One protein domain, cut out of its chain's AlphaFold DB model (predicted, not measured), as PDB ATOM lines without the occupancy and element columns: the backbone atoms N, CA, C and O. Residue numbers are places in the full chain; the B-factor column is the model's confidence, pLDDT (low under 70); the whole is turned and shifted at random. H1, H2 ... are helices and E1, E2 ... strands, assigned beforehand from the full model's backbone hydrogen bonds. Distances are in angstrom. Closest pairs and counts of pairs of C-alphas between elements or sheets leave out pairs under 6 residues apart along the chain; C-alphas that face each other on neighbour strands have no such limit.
ATOM      1  N   VAL A   3     126.148 177.875 190.159       56.59
ATOM      2  CA  VAL A   3     126.209 176.464 190.574       56.59
ATOM      3  C   VAL A   3     126.431 175.604 189.334       56.59
ATOM      4  O   VAL A   3     125.761 175.787 188.313       56.59
ATOM      5  N   ASN A   4     127.402 174.690 189.401       58.31
ATOM      6  CA  ASN A   4     127.590 173.687 188.358       58.31
ATOM      7  C   ASN A   4     126.394 172.736 188.400       58.31
ATOM      8  O   ASN A   4     126.118 172.139 189.442       58.31
ATOM      9  N   LEU A   5     125.661 172.633 187.297       75.50
ATOM     10  CA  LEU A   5     124.459 171.813 187.283       75.50
ATOM     11  C   LEU A   5     124.836 170.334 187.382       75.50
ATOM     12  O   LEU A   5     125.750 169.859 186.706       75.50
ATOM     13  N   HIS A   6     124.103 169.591 188.208       88.62
ATOM     14  CA  HIS A   6     124.245 168.142 188.265       88.62
ATOM     15  C   HIS A   6     123.927 167.541 186.887       88.62
ATOM     16  O   HIS A   6     122.922 167.882 186.256       88.62
ATOM     17  N   LYS A   7     124.798 166.649 186.412       93.38
ATOM     18  CA  LYS A   7     124.648 165.985 185.114       93.38
ATOM     19  C   LYS A   7     123.629 164.857 185.220       93.38
ATOM     20  O   LYS A   7     123.744 164.002 186.103       93.38
ATOM     21  N   LEU A   8     122.686 164.812 184.285       95.19
ATOM     22  CA  LEU A   8     121.768 163.689 184.113       95.19
ATOM     23  C   LEU A   8     121.915 163.144 182.695       95.19
ATOM     24  O   LEU A   8     121.688 163.864 181.731       95.19
ATOM     25  N   ILE A   9     122.274 161.872 182.568       96.50
ATOM     26  CA  ILE A   9     122.440 161.190 181.288       96.50
ATOM     27  C   ILE A   9     121.281 160.212 181.109       96.50
ATOM     28  O   ILE A   9     121.109 159.286 181.895       96.50
ATOM     29  N   ALA A  10     120.471 160.404 180.077       96.19
ATOM     30  CA  ALA A  10     119.384 159.503 179.733       96.19
ATOM     31  C   ALA A  10     119.739 158.743 178.456       96.19
ATOM     32  O   ALA A  10     119.811 159.329 177.379       96.19
ATOM     33  N   PHE A  11     119.940 157.433 178.557       95.44
ATOM     34  CA  PHE A  11     119.965 156.584 177.375       95.44
ATOM     35  C   PHE A  11     118.535 156.455 176.846       95.44
ATOM     36  O   PHE A  11     117.608 156.216 177.620       95.44
ATOM     37  N   VAL A  12     118.352 156.620 175.539       95.19
ATOM     38  CA  VAL A  12     117.050 156.526 174.871       95.19
ATOM     39  C   VAL A  12     117.156 155.478 173.772       95.19
ATOM     40  O   VAL A  12     118.030 155.570 172.916       95.19
ATOM     41  N   SER A  13     116.288 154.470 173.785       92.94
ATOM     42  CA  SER A  13     116.254 153.437 172.742       92.94
ATOM     43  C   SER A  13     114.827 153.090 172.337       92.94
ATOM     44  O   SER A  13     113.876 153.385 173.051       92.94
ATOM     45  N   ILE A  14     114.659 152.359 171.240       90.50
ATOM     46  CA  ILE A  14     113.407 151.635 170.971       90.50
ATOM     47  C   ILE A  14     113.237 150.431 171.910       90.50
ATOM     48  O   ILE A  14     114.211 149.997 172.546       90.50
ATOM     49  N   PRO A  15     112.019 149.862 172.012       86.81
ATOM     50  CA  PRO A  15     111.786 148.636 172.766       86.81
ATOM     51  C   PRO A  15     112.731 147.520 172.315       86.81
ATOM     52  O   PRO A  15     112.943 147.317 171.120       86.81
ATOM     53  N   ASN A  16     113.299 146.791 173.277       80.44
ATOM     54  CA  ASN A  16     114.318 145.756 173.055       80.44
ATOM     55  C   ASN A  16     115.627 146.261 172.414       80.44
ATOM     56  O   ASN A  16     116.434 145.454 171.971       80.44
ATOM     57  N   GLY A  17     115.897 147.572 172.416       79.44
ATOM     58  CA  GLY A  17     117.078 148.176 171.783       79.44
ATOM     59  C   GLY A  17     118.449 147.809 172.381       79.44
ATOM     60  O   GLY A  17     119.467 148.353 171.961       79.44
ATOM     61  N   GLY A  18     118.501 146.914 173.374       80.88
ATOM     62  CA  GLY A  18     119.738 146.534 174.068       80.88
ATOM     63  C   GLY A  18     120.289 147.629 174.987       80.88
ATOM     64  O   GLY A  18     121.481 147.639 175.291       80.88
ATOM     65  N   ILE A  19     119.449 148.576 175.421       87.25
ATOM     66  CA  ILE A  19     119.852 149.693 176.291       87.25
ATOM     67  C   ILE A  19     120.402 149.219 177.641       87.25
ATOM     68  O   ILE A  19     121.393 149.761 178.122       87.25
ATOM     69  N   TYR A  20     119.831 148.153 178.209       86.25
ATOM     70  CA  TYR A  20     120.329 147.543 179.444       86.25
ATOM     71  C   TYR A  20     121.695 146.894 179.240       86.25
ATOM     72  O   TYR A  20     122.609 147.159 180.014       86.25
ATOM     73  N   ASP A  21     121.869 146.104 178.180       85.81
ATOM     74  CA  ASP A  21     123.154 145.469 177.873       85.81
ATOM     75  C   ASP A  21     124.241 146.504 177.569       85.81
ATOM     76  O   ASP A  21     125.398 146.352 177.968       85.81
ATOM     77  N   THR A  22     123.852 147.591 176.902       88.25
ATOM     78  CA  THR A  22     124.713 148.748 176.653       88.25
ATOM     79  C   THR A  22     125.118 149.393 177.978       88.25
ATOM     80  O   THR A  22     126.310 149.528 178.241       88.25
ATOM     81  N   ALA A  23     124.165 149.701 178.863       89.25
ATOM     82  CA  ALA A  23     124.449 150.272 180.179       89.25
ATOM     83  C   ALA A  23     125.328 149.348 181.043       89.25
ATOM     84  O   ALA A  23     126.298 149.806 181.646       89.25
ATOM     85  N   HIS A  24     125.054 148.041 181.062       87.75
ATOM     86  CA  HIS A  24     125.852 147.041 181.780       87.75
ATOM     87  C   HIS A  24     127.324 147.069 181.348       87.75
ATOM     88  O   HIS A  24     128.225 147.004 182.186       87.75
ATOM     89  N   ARG A  25     127.583 147.217 180.044       89.44
ATOM     90  CA  ARG A  25     128.941 147.308 179.484       89.44
ATOM     91  C   ARG A  25     129.590 148.667 179.724       89.44
ATOM     92  O   ARG A  25     130.762 148.724 180.098       89.44
ATOM     93  N   VAL A  26     128.838 149.754 179.557       91.31
ATOM     94  CA  VAL A  26     129.319 151.121 179.808       91.31
ATOM     95  C   VAL A  26     129.777 151.271 181.258       91.31
ATOM     96  O   VAL A  26     130.849 151.817 181.497       91.31
ATOM     97  N   PHE A  27     129.035 150.725 182.218       89.94
ATOM     98  CA  PHE A  27     129.344 150.865 183.644       89.94
ATOM     99  C   PHE A  27     130.027 149.639 184.269       89.94
ATOM    100  O   PHE A  27     130.274 149.640 185.473       89.94
ATOM    101  N   GLU A  28     130.350 148.612 183.475       86.56
ATOM    102  CA  GLU A  28     131.064 147.396 183.908       86.56
ATOM    103  C   GLU A  28     130.391 146.707 185.110       86.56
ATOM    104  O   GLU A  28     131.010 146.387 186.134       86.56
ATOM    105  N   ARG A  29     129.075 146.505 185.001       79.19
ATOM    106  CA  ARG A  29     128.255 145.823 186.009       79.19
ATOM    107  C   ARG A  29     127.369 144.780 185.340       79.19
ATOM    108  O   ARG A  29     126.614 145.094 184.431       79.19
ATOM    109  N   SER A  30     127.453 143.543 185.826       65.56
ATOM    110  CA  SER A  30     126.642 142.407 185.368       65.56
ATOM    111  C   SER A  30     125.203 142.446 185.889       65.56
ATOM    112  O   SER A  30     124.312 141.860 185.281       65.56
ATOM    113  N   SER A  31     124.969 143.145 187.003       58.44
ATOM    114  CA  SER A  31     123.648 143.327 187.593       58.44
ATOM    115  C   SER A  31     123.498 144.709 188.229       58.44
ATOM    116  O   SER A  31     124.270 145.143 189.097       58.44
ATOM    117  N   PHE A  32     122.453 145.408 187.803       58.22
ATOM    118  CA  PHE A  32     121.918 146.553 188.516       58.22
ATOM    119  C   PHE A  32     120.692 146.092 189.306       58.22
ATOM    120  O   PHE A  32     119.622 145.862 188.738       58.22
ATOM    121  N   PHE A  33     120.836 145.960 190.626       49.22
ATOM    122  CA  PHE A  33     119.670 146.001 191.511       49.22
ATOM    123  C   PHE A  33     118.928 147.336 191.284       49.22
ATOM    124  O   PHE A  33     119.585 148.326 190.954       49.22
ATOM    125  N   PRO A  34     117.588 147.383 191.424       49.81
ATOM    126  CA  PRO A  34     116.758 148.530 191.030       49.81
ATOM    127  C   PRO A  34     117.159 149.867 191.676       49.81
ATOM    128  O   PRO A  34     116.853 150.915 191.118       49.81
ATOM    129  N   PHE A  35     117.914 149.831 192.779       52.38
ATOM    130  CA  PHE A  35     118.593 150.982 193.363       52.38
ATOM    131  C   PHE A  35     120.035 150.623 193.728       52.38
ATOM    132  O   PHE A  35     120.279 149.754 194.568       52.38
ATOM    133  N   LYS A  36     121.006 151.322 193.135       58.03
ATOM    134  CA  LYS A  36     122.375 151.380 193.651       58.03
ATOM    135  C   LYS A  36     122.697 152.831 193.963       58.03
ATOM    136  O   LYS A  36     122.608 153.687 193.085       58.03
ATOM    137  N   GLY A  37     123.097 153.080 195.211       67.06
ATOM    138  CA  GLY A  37     123.768 154.321 195.576       67.06
ATOM    139  C   GLY A  37     124.991 154.565 194.679       67.06
ATOM    140  O   GLY A  37     125.414 153.664 193.949       67.06
ATOM    141  N   PRO A  38     125.568 155.772 194.702       86.69
ATOM    142  CA  PRO A  38     126.469 156.176 193.641       86.69
ATOM    143  C   PRO A  38     127.720 155.298 193.557       86.69
ATOM    144  O   PRO A  38     128.468 155.183 194.536       86.69
ATOM    145  N   ILE A  39     127.962 154.723 192.380       89.12
ATOM    146  CA  ILE A  39     129.099 153.850 192.070       89.12
ATOM    147  C   ILE A  39     130.210 154.622 191.367       89.12
ATOM    148  O   ILE A  39     129.939 155.571 190.640       89.12
ATOM    149  N   THR A  40     131.451 154.172 191.515       89.62
ATOM    150  CA  THR A  40     132.562 154.574 190.649       89.62
ATOM    151  C   THR A  40     132.795 153.515 189.577       89.62
ATOM    152  O   THR A  40     132.570 152.317 189.795       89.62
ATOM    153  N   VAL A  41     133.240 153.964 188.405       88.50
ATOM    154  CA  VAL A  41     133.654 153.090 187.303       88.50
ATOM    155  C   VAL A  41     135.043 153.543 186.861       88.50
ATOM    156  O   VAL A  41     135.176 154.706 186.478       88.50
ATOM    157  N   PRO A  42     136.069 152.671 186.887       88.50
ATOM    158  CA  PRO A  42     137.461 153.077 186.674       88.50
ATOM    159  C   PRO A  42     137.686 153.895 185.398       88.50
ATOM    160  O   PRO A  42     138.425 154.877 185.410       88.50
ATOM    161  N   LYS A  43     136.984 153.554 184.307       91.31
ATOM    162  CA  LYS A  43     137.097 154.258 183.019       91.31
ATOM    163  C   LYS A  43     136.658 155.732 183.062       91.31
ATOM    164  O   LYS A  43     137.018 156.483 182.158       91.31
ATOM    165  N   PHE A  44     135.881 156.130 184.071       92.00
ATOM    166  CA  PHE A  44     135.391 157.495 184.294       92.00
ATOM    167  C   PHE A  44     136.098 158.188 185.477       92.00
ATOM    168  O   PHE A  44     135.649 159.236 185.940       92.00
ATOM    169  N   GLY A  45     137.209 157.629 185.971       89.56
ATOM    170  CA  GLY A  45     137.986 158.213 187.063       89.56
ATOM    171  C   GLY A  45     137.231 158.217 188.395       89.56
ATOM    172  O   GLY A  45     136.634 157.214 188.788       89.56
ATOM    173  N   SER A  46     137.272 159.346 189.108       89.31
ATOM    174  CA  SER A  46     136.610 159.526 190.409       89.31
ATOM    175  C   SER A  46     135.115 159.847 190.307       89.31
ATOM    176  O   SER A  46     134.441 159.908 191.337       89.31
ATOM    177  N   GLN A  47     134.580 160.035 189.094       90.94
ATOM    178  CA  GLN A  47     133.172 160.366 188.904       90.94
ATOM    179  C   GLN A  47     132.272 159.261 189.464       90.94
ATOM    180  O   GLN A  47     132.440 158.071 189.176       90.94
ATOM    181  N   ARG A  48     131.271 159.679 190.240       91.62
ATOM    182  CA  ARG A  48     130.244 158.792 190.784       91.62
ATOM    183  C   ARG A  48     128.982 158.829 189.933       91.62
ATOM    184  O   ARG A  48     128.611 159.895 189.440       91.62
ATOM    185  N   PHE A  49     128.300 157.694 189.819       91.56
ATOM    186  CA  PHE A  49     127.067 157.533 189.050       91.56
ATOM    187  C   PHE A  49     125.982 156.876 189.890       91.56
ATOM    188  O   PHE A  49     126.209 155.806 190.452       91.56
ATOM    189  N   ALA A  50     124.799 157.474 189.939       91.25
ATOM    190  CA  ALA A  50     123.589 156.812 190.408       91.25
ATOM    191  C   ALA A  50     122.764 156.414 189.183       91.25
ATOM    192  O   ALA A  50     122.604 157.210 188.262       91.25
ATOM    193  N   ILE A  51     122.252 155.186 189.152       89.56
ATOM    194  CA  ILE A  51     121.598 154.630 187.961       89.56
ATOM    195  C   ILE A  51     120.205 154.153 188.357       89.56
ATOM    196  O   ILE A  51     120.078 153.266 189.205       89.56
ATOM    197  N   LEU A  52     119.170 154.708 187.725       89.25
ATOM    198  CA  LEU A  52     117.809 154.199 187.851       89.25
ATOM    199  C   LEU A  52     117.630 153.049 186.862       89.25
ATOM    200  O   LEU A  52     117.407 153.255 185.671       89.25
ATOM    201  N   ASN A  53     117.727 151.818 187.361       81.56
ATOM    202  CA  ASN A  53     117.597 150.616 186.538       81.56
ATOM    203  C   ASN A  53     116.135 150.169 186.346       81.56
ATOM    204  O   ASN A  53     115.815 148.980 186.323       81.56
ATOM    205  N   LEU A  54     115.241 151.141 186.200       84.81
ATOM    206  CA  LEU A  54     113.847 150.981 185.805       84.81
ATOM    207  C   LEU A  54     113.660 151.762 184.503       84.81
ATOM    208  O   LEU A  54     114.369 152.735 184.269       84.81
ATOM    209  N   ASN A  55     112.728 151.349 183.652       84.50
ATOM    210  CA  ASN A  55     112.375 152.118 182.467       84.50
ATOM    211  C   ASN A  55     110.862 152.083 182.230       84.50
ATOM    212  O   ASN A  55     110.136 151.254 182.785       84.50
ATOM    213  N   ASN A  56     110.403 152.958 181.348       87.12
ATOM    214  CA  ASN A  56     109.006 153.065 180.950       87.12
ATOM    215  C   ASN A  56     108.532 151.943 180.012       87.12
ATOM    216  O   ASN A  56     107.408 152.028 179.546       87.12
ATOM    217  N   SER A  57     109.323 150.895 179.726       86.31
ATOM    218  CA  SER A  57     108.812 149.685 179.052       86.31
ATOM    219  C   SER A  57     108.393 148.590 180.033       86.31
ATOM    220  O   SER A  57     107.600 147.728 179.678       86.31
ATOM    221  N   ARG A  58     108.941 148.587 181.257       83.12
ATOM    222  CA  ARG A  58     108.599 147.608 182.308       83.12
ATOM    223  C   ARG A  58     107.430 148.049 183.179       83.12
ATOM    224  O   ARG A  58     106.750 147.212 183.759       83.12
ATOM    225  N   VAL A  59     107.226 149.356 183.280       88.62
ATOM    226  CA  VAL A  59     106.131 149.982 184.023       88.62
ATOM    227  C   VAL A  59     105.497 151.067 183.163       88.62
ATOM    228  O   VAL A  59     106.147 151.614 182.267       88.62
ATOM    229  N   TYR A  60     104.234 151.389 183.422       93.38
ATOM    230  CA  TYR A  60     103.587 152.519 182.763       93.38
ATOM    231  C   TYR A  60     104.253 153.831 183.172       93.38
ATOM    232  O   TYR A  60     104.765 153.969 184.284       93.38
ATOM    233  N   THR A  61     104.200 154.836 182.300       93.69
ATOM    234  CA  THR A  61     104.803 156.151 182.557       93.69
ATOM    235  C   THR A  61     104.267 156.787 183.839       93.69
ATOM    236  O   THR A  61     105.027 157.413 184.578       93.69
ATOM    237  N   ARG A  62     102.977 156.583 184.142       93.81
ATOM    238  CA  ARG A  62     102.349 157.075 185.380       93.81
ATOM    239  C   ARG A  62     103.004 156.516 186.649       93.81
ATOM    240  O   ARG A  62     103.050 157.220 187.648       93.81
ATOM    241  N   ASP A  63     103.516 155.287 186.584       93.44
ATOM    242  CA  ASP A  63     104.131 154.571 187.704       93.44
ATOM    243  C   ASP A  63     105.656 154.796 187.716       93.44
ATOM    244  O   ASP A  63     106.276 154.886 188.773       93.44
ATOM    245  N   TYR A  64     106.263 154.988 186.539       93.81
ATOM    246  CA  TYR A  64     107.671 155.366 186.398       93.81
ATOM    247  C   TYR A  64     107.976 156.754 186.974       93.81
ATOM    248  O   TYR A  64     109.018 156.954 187.594       93.81
ATOM    249  N   LEU A  65     107.089 157.731 186.759       94.69
ATOM    250  CA  LEU A  65     107.308 159.116 187.184       94.69
ATOM    251  C   LEU A  65     107.542 159.251 188.703       94.69
ATOM    252  O   LEU A  65     108.536 159.878 189.073       94.69
ATOM    253  N   PRO A  66     106.715 158.666 189.593       94.06
ATOM    254  CA  PRO A  66     106.984 158.649 191.030       94.06
ATOM    255  C   PRO A  66     108.346 158.050 191.399       94.06
ATOM    256  O   PRO A  66     109.045 158.608 192.244       94.06
ATOM    257  N   GLU A  67     108.755 156.957 190.750       92.56
ATOM    258  CA  GLU A  67     110.057 156.327 190.999       92.56
ATOM    259  C   GLU A  67     111.220 157.211 190.536       92.56
ATOM    260  O   GLU A  67     112.200 157.369 191.262       92.56
ATOM    261  N   LEU A  68     111.089 157.869 189.380       93.38
ATOM    262  CA  LEU A  68     112.054 158.866 188.915       93.38
ATOM    263  C   LEU A  68     112.180 160.029 189.905       93.38
ATOM    264  O   LEU A  68     113.289 160.455 190.220       93.38
ATOM    265  N   LEU A  69     111.056 160.547 190.405       93.38
ATOM    266  CA  LEU A  69     111.052 161.631 191.390       93.38
ATOM    267  C   LEU A  69     111.726 161.208 192.693       93.38
ATOM    268  O   LEU A  69     112.539 161.962 193.225       93.38
ATOM    269  N   ARG A  70     111.425 160.001 193.182       92.38
ATOM    270  CA  ARG A  70     112.058 159.436 194.376       92.38
ATOM    271  C   ARG A  70     113.563 159.275 194.171       92.38
ATOM    272  O   ARG A  70     114.338 159.687 195.027       92.38
ATOM    273  N   PHE A  71     113.977 158.725 193.033       91.75
ATOM    274  CA  PHE A  71     115.382 158.558 192.674       91.75
ATOM    275  C   PHE A  71     116.131 159.895 192.626       91.75
ATOM    276  O   PHE A  71     117.200 160.024 193.221       91.75
ATOM    277  N   ILE A  72     115.542 160.909 191.985       91.62
ATOM    278  CA  ILE A  72     116.089 162.267 191.962       91.62
ATOM    279  C   ILE A  72     116.215 162.813 193.385       91.62
ATOM    280  O   ILE A  72     117.297 163.254 193.749       91.62
ATOM    281  N   ALA A  73     115.162 162.742 194.203       90.69
ATOM    282  CA  ALA A  73     115.171 163.286 195.562       90.69
ATOM    283  C   ALA A  73     116.234 162.627 196.460       90.69
ATOM    284  O   ALA A  73     116.890 163.304 197.245       90.69
ATOM    285  N   ILE A  74     116.455 161.315 196.317       89.50
ATOM    286  CA  ILE A  74     117.493 160.587 197.066       89.50
ATOM    287  C   ILE A  74     118.901 161.085 196.698       89.50
ATOM    288  O   ILE A  74     119.788 161.132 197.552       89.50
ATOM    289  N   HIS A  75     119.122 161.455 195.436       88.62
ATOM    290  CA  HIS A  75     120.450 161.785 194.918       88.62
ATOM    291  C   HIS A  75     120.671 163.274 194.638       88.62
ATOM    292  O   HIS A  75     121.786 163.650 194.291       88.62
ATOM    293  N   GLU A  76     119.673 164.137 194.849       83.88
ATOM    294  CA  GLU A  76     119.751 165.568 194.524       83.88
ATOM    295  C   GLU A  76     120.896 166.279 195.261       83.88
ATOM    296  O   GLU A  76     121.482 167.211 194.723       83.88
ATOM    297  N   ARG A  77     121.236 165.813 196.472       82.94
ATOM    298  CA  ARG A  77     122.316 166.356 197.320       82.94
ATOM    299  C   ARG A  77     123.608 165.551 197.243       82.94
ATOM    300  O   ARG A  77     124.565 165.856 197.947       82.94
ATOM    301  N   THR A  78     123.621 164.482 196.453       84.94
ATOM    302  CA  THR A  78     124.792 163.624 196.315       84.94
ATOM    303  C   THR A  78     125.586 164.059 195.096       84.94
ATOM    304  O   THR A  78     125.030 164.149 194.005       84.94
ATOM    305  N   GLU A  79     126.891 164.270 195.257       87.44
ATOM    306  CA  GLU A  79     127.787 164.596 194.144       87.44
ATOM    307  C   GLU A  79     127.973 163.368 193.234       87.44
ATOM    308  O   GLU A  79     128.882 162.549 193.392       87.44
ATOM    309  N   CYS A  80     127.028 163.181 192.315       90.50
ATOM    310  CA  CYS A  80     127.015 162.091 191.352       90.50
ATOM    311  C   CYS A  80     126.267 162.483 190.074       90.50
ATOM    312  O   CYS A  80     125.409 163.361 190.068       90.50
ATOM    313  N   CYS A  81     126.599 161.802 188.980       93.00
ATOM    314  CA  CYS A  81     125.862 161.878 187.731       93.00
ATOM    315  C   CYS A  81     124.683 160.901 187.787       93.00
ATOM    316  O   CYS A  81     124.850 159.732 188.144       93.00
ATOM    317  N   LEU A  82     123.492 161.378 187.442       93.62
ATOM    318  CA  LEU A  82     122.297 160.545 187.374       93.62
ATOM    319  C   LEU A  82     122.213 159.882 186.004       93.62
ATOM    320  O   LEU A  82     122.440 160.535 184.992       93.62
ATOM    321  N   VAL A  83     121.853 158.604 185.962       93.94
ATOM    322  CA  VAL A  83     121.720 157.849 184.716       93.94
ATOM    323  C   VAL A  83     120.348 157.202 184.645       93.94
ATOM    324  O   VAL A  83     119.935 156.505 185.573       93.94
ATOM    325  N   LEU A  84     119.655 157.416 183.529       93.75
ATOM    326  CA  LEU A  84     118.339 156.853 183.247       93.75
ATOM    327  C   LEU A  84     118.393 155.983 181.992       93.75
ATOM    328  O   LEU A  84     119.088 156.315 181.034       93.75
ATOM    329  N   ASN A  85     117.589 154.923 181.968       92.44
ATOM    330  CA  ASN A  85     117.304 154.159 180.757       92.44
ATOM    331  C   ASN A  85     115.854 154.421 180.350       92.44
ATOM    332  O   ASN A  85     114.940 154.102 181.105       92.44
ATOM    333  N   LEU A  86     115.632 154.988 179.168       93.88
ATOM    334  CA  LEU A  86     114.310 155.337 178.657       93.88
ATOM    335  C   LEU A  86     114.045 154.632 177.329       93.88
ATOM    336  O   LEU A  86     114.942 154.437 176.510       93.88
ATOM    337  N   VAL A  87     112.786 154.265 177.117       92.94
ATOM    338  CA  VAL A  87     112.308 153.683 175.867       92.94
ATOM    339  C   VAL A  87     111.418 154.688 175.148       92.94
ATOM    340  O   VAL A  87     110.504 155.258 175.742       92.94
ATOM    341  N   LEU A  88     111.692 154.911 173.868       93.50
ATOM    342  CA  LEU A  88     110.960 155.840 173.023       93.50
ATOM    343  C   LEU A  88     109.627 155.212 172.601       93.50
ATOM    344  O   LEU A  88     109.561 154.404 171.678       93.50
ATOM    345  N   TYR A  89     108.576 155.574 173.331       92.00
ATOM    346  CA  TYR A  89     107.187 155.380 172.936       92.00
ATOM    347  C   TYR A  89     106.570 156.759 172.735       92.00
ATOM    348  O   TYR A  89     106.577 157.554 173.677       92.00
ATOM    349  N   ASP A  90     106.008 157.016 171.557       86.56
ATOM    350  CA  ASP A  90     105.438 158.325 171.197       86.56
ATOM    351  C   ASP A  90     103.978 158.487 171.647       86.56
ATOM    352  O   ASP A  90     103.437 159.588 171.669       86.56
ATOM    353  N   TYR A  91     103.329 157.395 172.055       88.38
ATOM    354  CA  TYR A  91     101.944 157.396 172.519       88.38
ATOM    355  C   TYR A  91     101.657 156.229 173.475       88.38
ATOM    356  O   TYR A  91     102.487 155.348 173.708       88.38
ATOM    357  N   GLY A  92     100.449 156.231 174.044       92.06
ATOM    358  CA  GLY A  92      99.965 155.170 174.923       92.06
ATOM    359  C   GLY A  92     100.471 155.263 176.370       92.06
ATOM    360  O   GLY A  92     101.072 156.261 176.775       92.06
ATOM    361  N   PRO A  93     100.228 154.227 177.188       93.25
ATOM    362  CA  PRO A  93     100.502 154.260 178.629       93.25
ATOM    363  C   PRO A  93     102.001 154.275 178.982       93.25
ATOM    364  O   PRO A  93     102.360 154.579 180.118       93.25
ATOM    365  N   HIS A  94     102.866 153.977 178.012       94.50
ATOM    366  CA  HIS A  94     104.326 154.009 178.127       94.50
ATOM    367  C   HIS A  94     104.951 155.267 177.497       94.50
ATOM    368  O   HIS A  94     106.177 155.364 177.428       94.50
ATOM    369  N   HIS A  95     104.131 156.227 177.043       94.12
ATOM    370  CA  HIS A  95     104.570 157.442 176.354       94.12
ATOM    371  C   HIS A  95     105.683 158.173 177.118       94.12
ATOM    372  O   HIS A  95     105.574 158.399 178.326       94.12
ATOM    373  N   ILE A  96     106.749 158.558 176.415       95.31
ATOM    374  CA  ILE A  96     107.936 159.185 177.012       95.31
ATOM    375  C   ILE A  96     107.728 160.672 177.341       95.31
ATOM    376  O   ILE A  96     108.386 161.200 178.239       95.31
ATOM    377  N   GLY A  97     106.793 161.356 176.670       96.06
ATOM    378  CA  GLY A  97     106.606 162.806 176.775       96.06
ATOM    379  C   GLY A  97     106.474 163.349 178.207       96.06
ATOM    380  O   GLY A  97     107.157 164.320 178.531       96.06
ATOM    381  N   PRO A  98     105.691 162.739 179.122       96.56
ATOM    382  CA  PRO A  98     105.626 163.179 180.517       96.56
ATOM    383  C   PRO A  98     106.975 163.129 181.247       96.56
ATOM    384  O   PRO A  98     107.258 163.991 182.081       96.56
ATOM    385  N   ILE A  99     107.827 162.152 180.914       96.50
ATOM    386  CA  ILE A  99     109.178 162.014 181.470       96.50
ATOM    387  C   ILE A  99     110.057 163.149 180.943       96.50
ATOM    388  O   ILE A  99     110.694 163.842 181.735       96.50
ATOM    389  N   VAL A 100     110.038 163.397 179.630       96.81
ATOM    390  CA  VAL A 100     110.794 164.498 179.009       96.81
ATOM    391  C   VAL A 100     110.340 165.851 179.555       96.81
ATOM    392  O   VAL A 100     111.172 166.645 179.973       96.81
ATOM    393  N   ASN A 101     109.031 166.093 179.672       96.06
ATOM    394  CA  ASN A 101     108.489 167.322 180.258       96.06
ATOM    395  C   ASN A 101     108.958 167.515 181.710       96.06
ATOM    396  O   ASN A 101     109.287 168.628 182.123       96.06
ATOM    397  N   ARG A 102     109.047 166.433 182.495       95.56
ATOM    398  CA  ARG A 102     109.607 166.512 183.848       95.56
ATOM    399  C   ARG A 102     111.093 166.884 183.830       95.56
ATOM    400  O   ARG A 102     111.498 167.723 184.634       95.56
ATOM    401  N   LEU A 103     111.878 166.291 182.932       95.38
ATOM    402  CA  LEU A 103     113.307 166.583 182.782       95.38
ATOM    403  C   LEU A 103     113.562 168.010 182.271       95.38
ATOM    404  O   LEU A 103     114.429 168.690 182.816       95.38
ATOM    405  N   ASN A 104     112.747 168.517 181.340       94.62
ATOM    406  CA  ASN A 104     112.805 169.901 180.853       94.62
ATOM    407  C   ASN A 104     112.644 170.928 181.988       94.62
ATOM    408  O   ASN A 104     113.278 171.980 181.982       94.62
ATOM    409  N   ARG A 105     111.802 170.612 182.981       92.44
ATOM    410  CA  ARG A 105     111.548 171.451 184.168       92.44
ATOM    411  C   ARG A 105     112.556 171.232 185.295       92.44
ATOM    412  O   ARG A 105     112.414 171.823 186.364       92.44
ATOM    413  N   SER A 106     113.518 170.335 185.112       89.88
ATOM    414  CA  SER A 106     114.530 170.057 186.123       89.88
ATOM    415  C   SER A 106     115.677 171.067 186.051       89.88
ATOM    416  O   SER A 106     115.866 171.757 185.049       89.88
ATOM    417  N   GLN A 107     116.454 171.155 187.128       88.69
ATOM    418  CA  GLN A 107     117.679 171.956 187.158       88.69
ATOM    419  C   GLN A 107     118.908 171.165 186.689       88.69
ATOM    420  O   GLN A 107     120.012 171.694 186.721       88.69
ATOM    421  N   PHE A 108     118.741 169.922 186.233       91.38
ATOM    422  CA  PHE A 108     119.854 169.120 185.735       91.38
ATOM    423  C   PHE A 108     120.350 169.639 184.382       91.38
ATOM    424  O   PHE A 108     119.591 170.189 183.578       91.38
ATOM    425  N   ASP A 109     121.635 169.426 184.118       93.69
ATOM    426  CA  ASP A 109     122.161 169.479 182.761       93.69
ATOM    427  C   ASP A 109     121.945 168.109 182.117       93.69
ATOM    428  O   ASP A 109     122.655 167.138 182.396       93.69
ATOM    429  N   VAL A 110     120.850 168.024 181.362       96.06
ATOM    430  CA  VAL A 110     120.340 166.770 180.816       96.06
ATOM    431  C   VAL A 110     120.985 166.485 179.465       96.06
ATOM    432  O   VAL A 110     120.897 167.292 178.540       96.06
ATOM    433  N   HIS A 111     121.574 165.304 179.331       97.62
ATOM    434  CA  HIS A 111     122.105 164.785 178.082       97.62
ATOM    435  C   HIS A 111     121.366 163.501 177.707       97.62
ATOM    436  O   HIS A 111     121.378 162.522 178.450       97.62
ATOM    437  N   TYR A 112     120.732 163.496 176.545       97.56
ATOM    438  CA  TYR A 112     120.080 162.327 175.977       97.56
ATOM    439  C   TYR A 112     121.048 161.648 175.018       97.56
ATOM    440  O   TYR A 112     121.563 162.302 174.119       97.56
ATOM    441  N   ILE A 113     121.299 160.355 175.191       96.94
ATOM    442  CA  ILE A 113     122.090 159.559 174.250       96.94
ATOM    443  C   ILE A 113     121.144 158.574 173.576       96.94
ATOM    444  O   ILE A 113     120.683 157.612 174.195       96.94
ATOM    445  N   ILE A 114     120.834 158.844 172.312       94.75
ATOM    446  CA  ILE A 114     119.985 158.009 171.472       94.75
ATOM    447  C   ILE A 114     120.810 156.820 170.989       94.75
ATOM    448  O   ILE A 114     121.785 156.973 170.260       94.75
ATOM    449  N   VAL A 115     120.404 155.624 171.400       92.31
ATOM    450  CA  VAL A 115     120.971 154.354 170.950       92.31
ATOM    451  C   VAL A 115     120.124 153.865 169.779       92.31
ATOM    452  O   VAL A 115     119.071 153.255 169.991       92.31
ATOM    453  N   SER A 116     120.542 154.174 168.548       86.25
ATOM    454  CA  SER A 116     119.632 154.112 167.399       86.25
ATOM    455  C   SER A 116     119.321 152.691 166.930       86.25
ATOM    456  O   SER A 116     118.186 152.420 166.557       86.25
ATOM    457  N   SER A 117     120.259 151.741 166.998       85.12
ATOM    458  CA  SER A 117     120.038 150.378 166.482       85.12
ATOM    459  C   SER A 117     119.600 149.363 167.544       85.12
ATOM    460  O   SER A 117     120.195 149.260 168.621       85.12
ATOM    461  N   ASN A 118     118.624 148.518 167.197       81.31
ATOM    462  CA  ASN A 118     118.238 147.375 168.019       81.31
ATOM    463  C   ASN A 118     119.329 146.286 168.058       81.31
ATOM    464  O   ASN A 118     120.071 146.087 167.092       81.31
ATOM    465  N   TYR A 119     119.434 145.587 169.191       75.38
ATOM    466  CA  TYR A 119     120.331 144.440 169.347       75.38
ATOM    467  C   TYR A 119     119.752 143.168 168.716       75.38
ATOM    468  O   TYR A 119     120.478 142.442 168.042       75.38
ATOM    469  N   GLY A 120     118.467 142.889 168.956       74.19
ATOM    470  CA  GLY A 120     117.820 141.621 168.611       74.19
ATOM    471  C   GLY A 120     117.161 141.588 167.235       74.19
ATOM    472  O   GLY A 120     116.822 140.509 166.759       74.19
ATOM    473  N   ASP A 121     116.973 142.741 166.591       77.19
ATOM    474  CA  ASP A 121     116.334 142.836 165.277       77.19
ATOM    475  C   ASP A 121     116.881 144.005 164.429       77.19
ATOM    476  O   ASP A 121     117.847 144.676 164.796       77.19
ATOM    477  N   ASN A 122     116.283 144.214 163.252       80.94
ATOM    478  CA  ASN A 122     116.687 145.243 162.290       80.94
ATOM    479  C   ASN A 122     116.042 146.614 162.535       80.94
ATOM    480  O   ASN A 122     116.243 147.519 161.724       80.94
ATOM    481  N   ARG A 123     115.253 146.787 163.600       86.88
ATOM    482  CA  ARG A 123     114.625 148.076 163.879       86.88
ATOM    483  C   ARG A 123     115.683 149.086 164.298       86.88
ATOM    484  O   ARG A 123     116.653 148.768 164.992       86.88
ATOM    485  N   ILE A 124     115.459 150.319 163.882       89.44
ATOM    486  CA  ILE A 124     116.281 151.466 164.233       89.44
ATOM    487  C   ILE A 124     115.369 152.618 164.654       89.44
ATOM    488  O   ILE A 124     114.205 152.662 164.255       89.44
ATOM    489  N   ILE A 125     115.893 153.538 165.454       89.12
ATOM    490  CA  ILE A 125     115.312 154.869 165.614       89.12
ATOM    491  C   ILE A 125     115.541 155.599 164.295       89.12
ATOM    492  O   ILE A 125     116.682 155.739 163.861       89.12
ATOM    493  N   THR A 126     114.457 156.007 163.644       90.94
ATOM    494  CA  THR A 126     114.518 156.766 162.393       90.94
ATOM    495  C   THR A 126     114.810 158.241 162.663       90.94
ATOM    496  O   THR A 126     114.663 158.729 163.791       90.94
ATOM    497  N   ASP A 127     115.165 158.979 161.615       90.81
ATOM    498  CA  ASP A 127     115.327 160.434 161.695       90.81
ATOM    499  C   ASP A 127     114.024 161.122 162.122       90.81
ATOM    500  O   ASP A 127     114.053 162.051 162.921       90.81
ATOM    501  N   GLU A 128     112.873 160.615 161.670       92.81
ATOM    502  CA  GLU A 128     111.553 161.105 162.085       92.81
ATOM    503  C   GLU A 128     111.321 160.907 163.587       92.81
ATOM    504  O   GLU A 128     110.940 161.843 164.284       92.81
ATOM    505  N   MET A 129     111.615 159.716 164.121       93.31
ATOM    506  CA  MET A 129     111.510 159.451 165.561       93.31
ATOM    507  C   MET A 129     112.458 160.345 166.366       93.31
ATOM    508  O   MET A 129     112.087 160.866 167.418       93.31
ATOM    509  N   MET A 136     110.258 167.354 171.615       95.94
ATOM    510  CA  MET A 136     109.864 167.286 173.028       95.94
ATOM    511  C   MET A 136     110.925 167.871 173.973       95.94
ATOM    512  O   MET A 136     110.591 168.284 175.088       95.94
ATOM    513  N   VAL A 137     112.199 167.888 173.574       96.25
ATOM    514  CA  VAL A 137     113.321 168.331 174.414       96.25
ATOM    515  C   VAL A 137     113.467 169.848 174.322       96.25
ATOM    516  O   VAL A 137     114.035 170.391 173.381       96.25
ATOM    517  N   GLN A 138     112.978 170.547 175.344       94.06
ATOM    518  CA  GLN A 138     113.106 172.004 175.461       94.06
ATOM    519  C   GLN A 138     114.409 172.404 176.159       94.06
ATOM    520  O   GLN A 138     114.949 173.479 175.908       94.06
ATOM    521  N   ARG A 139     114.915 171.545 177.053       90.12
ATOM    522  CA  ARG A 139     116.165 171.752 177.786       90.12
ATOM    523  C   ARG A 139     116.959 170.452 177.834       90.12
ATOM    524  O   ARG A 139     116.519 169.467 178.414       90.12
ATOM    525  N   GLY A 140     118.157 170.484 177.266       92.31
ATOM    526  CA  GLY A 140     119.089 169.364 177.256       92.31
ATOM    527  C   GLY A 140     119.927 169.348 175.986       92.31
ATOM    528  O   GLY A 140     119.813 170.243 175.150       92.31
ATOM    529  N   VAL A 141     120.793 168.348 175.856       95.75
ATOM    530  CA  VAL A 141     121.569 168.080 174.637       95.75
ATOM    531  C   VAL A 141     121.259 166.670 174.172       95.75
ATOM    532  O   VAL A 141     121.253 165.749 174.985       95.75
ATOM    533  N   ILE A 142     120.999 166.499 172.881       96.69
ATOM    534  CA  ILE A 142     120.789 165.189 172.270       96.69
ATOM    535  C   ILE A 142     122.075 164.780 171.561       96.69
ATOM    536  O   ILE A 142     122.617 165.530 170.755       96.69
ATOM    537  N   HIS A 143     122.533 163.574 171.865       96.12
ATOM    538  CA  HIS A 143     123.639 162.886 171.219       96.12
ATOM    539  C   HIS A 143     123.088 161.637 170.548       96.12
ATOM    540  O   HIS A 143     122.235 160.956 171.119       96.12
ATOM    541  N   VAL A 144     123.584 161.312 169.360       93.38
ATOM    542  CA  VAL A 144     123.147 160.130 168.614       93.38
ATOM    543  C   VAL A 144     124.316 159.161 168.493       93.38
ATOM    544  O   VAL A 144     125.428 159.552 168.146       93.38
ATOM    545  N   ASN A 145     124.069 157.896 168.824       92.12
ATOM    546  CA  ASN A 145     124.984 156.795 168.573       92.12
ATOM    547  C   ASN A 145     124.385 155.867 167.509       92.12
ATOM    548  O   ASN A 145     123.421 155.147 167.779       92.12
ATOM    549  N   ASP A 146     125.021 155.855 166.335       86.44
ATOM    550  CA  ASP A 146     124.574 155.108 165.152       86.44
ATOM    551  C   ASP A 146     125.267 153.763 164.947       86.44
ATOM    552  O   ASP A 146     125.193 153.152 163.876       86.44
ATOM    553  N   THR A 147     125.924 153.243 165.988       84.19
ATOM    554  CA  THR A 147     126.569 151.935 165.913       84.19
ATOM    555  C   THR A 147     125.526 150.847 165.648       84.19
ATOM    556  O   THR A 147     124.697 150.520 166.506       84.19
ATOM    557  N   LEU A 148     125.605 150.215 164.478       82.81
ATOM    558  CA  LEU A 148     124.788 149.055 164.120       82.81
ATOM    559  C   LEU A 148     125.267 147.811 164.877       82.81
ATOM    560  O   LEU A 148     126.418 147.400 164.718       82.81
ATOM    561  N   VAL A 149     124.386 147.194 165.679       77.44
ATOM    562  CA  VAL A 149     124.774 146.062 166.546       77.44
ATOM    563  C   VAL A 149     124.300 144.688 166.074       77.44
ATOM    564  O   VAL A 149     125.114 143.770 166.089       77.44
ATOM    565  N   ARG A 150     123.044 144.529 165.632       75.56
ATOM    566  CA  ARG A 150     122.499 143.321 164.960       75.56
ATOM    567  C   ARG A 150     123.078 141.974 165.447       75.56
ATOM    568  O   ARG A 150     123.795 141.299 164.712       75.56
ATOM    569  N   GLY A 151     122.814 141.594 166.698       69.44
ATOM    570  CA  GLY A 151     123.218 140.304 167.280       69.44
ATOM    571  C   GLY A 151     124.729 140.077 167.443       69.44
ATOM    572  O   GLY A 151     125.145 139.051 167.982       69.44
ATOM    573  N   ALA A 152     125.575 141.017 167.018       78.75
ATOM    574  CA  ALA A 152     127.019 140.885 167.091       78.75
ATOM    575  C   ALA A 152     127.543 141.451 168.417       78.75
ATOM    576  O   ALA A 152     127.622 142.663 168.625       78.75
ATOM    577  N   VAL A 153     127.988 140.561 169.308       81.06
ATOM    578  CA  VAL A 153     128.577 140.918 170.614       81.06
ATOM    579  C   VAL A 153     129.723 141.929 170.476       81.06
ATOM    580  O   VAL A 153     129.859 142.830 171.306       81.06
ATOM    581  N   GLU A 162     132.091 153.658 172.347       94.69
ATOM    582  CA  GLU A 162     131.683 154.947 171.768       94.69
ATOM    583  C   GLU A 162     130.832 155.771 172.745       94.69
ATOM    584  O   GLU A 162     131.131 156.937 173.005       94.69
ATOM    585  N   ILE A 163     129.823 155.157 173.370       95.38
ATOM    586  CA  ILE A 163     128.996 155.818 174.390       95.38
ATOM    587  C   ILE A 163     129.835 156.189 175.616       95.38
ATOM    588  O   ILE A 163     129.655 157.266 176.184       95.38
ATOM    589  N   SER A 164     130.788 155.344 176.023       95.44
ATOM    590  CA  SER A 164     131.709 155.688 177.112       95.44
ATOM    591  C   SER A 164     132.550 156.916 176.758       95.44
ATOM    592  O   SER A 164     132.795 157.756 177.622       95.44
ATOM    593  N   GLN A 165     132.970 157.061 175.501       95.69
ATOM    594  CA  GLN A 165     133.685 158.254 175.060       95.69
ATOM    595  C   GLN A 165     132.785 159.496 175.075       95.69
ATOM    596  O   GLN A 165     133.204 160.525 175.599       95.69
ATOM    597  N   MET A 166     131.536 159.394 174.608       95.94
ATOM    598  CA  MET A 166     130.560 160.492 174.695       95.94
ATOM    599  C   MET A 166     130.345 160.944 176.146       95.94
ATOM    600  O   MET A 166     130.401 162.135 176.441       95.94
ATOM    601  N   ILE A 167     130.175 159.999 177.078       95.75
ATOM    602  CA  ILE A 167     130.025 160.300 178.509       95.75
ATOM    603  C   ILE A 167     131.259 161.030 179.051       95.75
ATOM    604  O   ILE A 167     131.112 161.988 179.803       95.75
ATOM    605  N   LYS A 168     132.477 160.624 178.670       94.81
ATOM    606  CA  LYS A 168     133.703 161.321 179.097       94.81
ATOM    607  C   LYS A 168     133.721 162.779 178.650       94.81
ATOM    608  O   LYS A 168     134.148 163.622 179.432       94.81
ATOM    609  N   GLU A 169     133.273 163.075 177.433       94.19
ATOM    610  CA  GLU A 169     133.196 164.461 176.957       94.19
ATOM    611  C   GLU A 169     132.113 165.250 177.706       94.19
ATOM    612  O   GLU A 169     132.405 166.309 178.260       94.19
ATOM    613  N   ILE A 170     130.921 164.670 177.881       94.00
ATOM    614  CA  ILE A 170     129.826 165.258 178.673       94.00
ATOM    615  C   ILE A 170     130.271 165.622 180.098       94.00
ATOM    616  O   ILE A 170     129.882 166.661 180.634       94.00
ATOM    617  N   LEU A 171     131.079 164.770 180.734       91.50
ATOM    618  CA  LEU A 171     131.568 164.989 182.098       91.50
ATOM    619  C   LEU A 171     132.628 166.095 182.192       91.50
ATOM    620  O   LEU A 171     132.789 166.683 183.261       91.50
ATOM    621  N   LYS A 172     133.345 166.398 181.102       88.88
ATOM    622  CA  LYS A 172     134.288 167.528 181.043       88.88
ATOM    623  C   LYS A 172     133.570 168.858 180.810       88.88
ATOM    624  O   LYS A 172     134.055 169.896 181.260       88.88
ATOM    625  N   GLU A 173     132.432 168.839 180.116       82.88
ATOM    626  CA  GLU A 173     131.636 170.033 179.834       82.88
ATOM    627  C   GLU A 173     131.086 170.658 181.121       82.88
ATOM    628  O   GLU A 173     130.345 170.027 181.879       82.88
ATOM    629  N   ARG A 174     131.372 171.943 181.346       69.38
ATOM    630  CA  ARG A 174     130.773 172.713 182.443       69.38
ATOM    631  C   ARG A 174     129.617 173.547 181.916       69.38
ATOM    632  O   ARG A 174     129.824 174.445 181.106       69.38
ATOM    633  N   ARG A 175     128.413 173.296 182.429       66.75
ATOM    634  CA  ARG A 175     127.264 174.181 182.239       66.75
ATOM    635  C   ARG A 175     126.878 174.799 183.564       66.75
ATOM    636  O   ARG A 175     126.623 174.117 184.555       66.75
TER     637      ARG A 175
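What this domain is: This is residues 3 to 129, 136 to 153 and 162 to 175 of the 179 residues of an uncharacterized protein of Chitinophaga dinghuensis (UniProt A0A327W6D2). One strongly twisted sheet of six strands, with E4 and E1 at its core, is covered by helices on both faces, H2 and H3 on one and H1 and H4 on the other: three layers, a sheet between helices. E2 makes one edge of the sheet and E6 the other, and beyond the last residues of E5 and E6 the stretches 116 to 129 and 146 to 153 make loops at one end. The 159 printed residues hold four named helices and six named strands in the order E1, H1, E2, E3, H2, E4, H3, E5, E6, H4. The sheet runs E2, E3, E4, E1, E5, E6 and is mixed, and the class is mixed, helices and strands, with 79 residues, under half, in named elements. The whole is compact, with a radius of gyration of the C-alphas of 14.8 A, and rounded, spanning 41 by 33 by 29 A.

Where its parts are: E1, residues 7 to 13, is 19.5 A long and begins at C-alpha 7 (124.648, 165.985, 185.114). Beside it in the sheet are E4, residues 81 to 87, 19.8 A, and E5, residues 109 to 115, 19.2 A. The others are E3, residues 48 to 52, 13.6 A; E2, residues 35 to 40, 14.7 A; and E6, residues 141 to 145, 13.3 A. H2, residues 61 to 75, is the longest helix at 20.7 A and begins at C-alpha 61 (104.803, 156.151, 182.557). H1 is residues 19 to 26, 10.2 A, and H3 is residues 97 to 104, 10.3 A. H4, residues 162 to 172, is 15.8 A long and ends at C-alpha 172 (134.288, 167.528, 181.043).

How they stand to each other: E4 and E1 are parallel at 19 degrees, with N 9 and O 82 at 2.8 A, within hydrogen-bond range. E1 and E5 are parallel at 22 degrees, with N 10 and O 111 at 2.8 A. E5 and E6 are parallel at 22 degrees, with N 112 and O 141 at 2.8 A. E3 and E4 are parallel at 28 degrees, with N 50 and O 81 at 2.9 A. E2 and E3 form a hairpin, antiparallel at 155 degrees, with N 39 and O 49 at 2.8 A. H2 is on the sheet at a height of 8.4 A, over E3 and along the strands at 17 degrees to E3 on the local plane; the closest C-alphas are those of Leu 52 and Phe 71, 6.9 A apart. E3, H2, E4 is a strand-helix-strand unit, two parallel neighbour strands with a helix between along the chain; E4, H3, E5 is a split one, with E1 between its strands; both crossovers are right-handed. H3 touches residues 61 to 65 of H2, closest at the C-alphas of Leu 65 and Ile 99, 6.7 A, at a shallow tilt of 23 degrees, the same way. On the opposite face from H2, H4 has a height over the sheet of 9.3 A, over E1 and E5, along the strands at 14 degrees to E1 on the local plane; its closest C-alpha pair with E6 is Ile 163 and Asn 145, 7.1 A. H1, on the same face as H4, has a height over the sheet of 8.8 A and is only just over E1, with 3 of its C-alphas falling on it. H1 and H4 are close but not clearly touching, with the C-alphas of Val 26 and Ser 164 5.8 A apart. Every O i to N i+4 pair is within hydrogen-bond range in H1, H3 and H4, and 9 of 11 are in H2.

The domain as a whole: The C-alphas farthest apart, those of Val 3 and Asp 121, are 43.2 A apart. Residues 130 to 135 and 154 to 161 are not printed, with C-alpha gaps of 10.9 A and 14.4 A across these cuts. Of the links that are printed whole, none is long. The mean pLDDT of the printed part is 87.7; residues 3 to 4, 30 to 37, 151 and 174 to 175 are under 70.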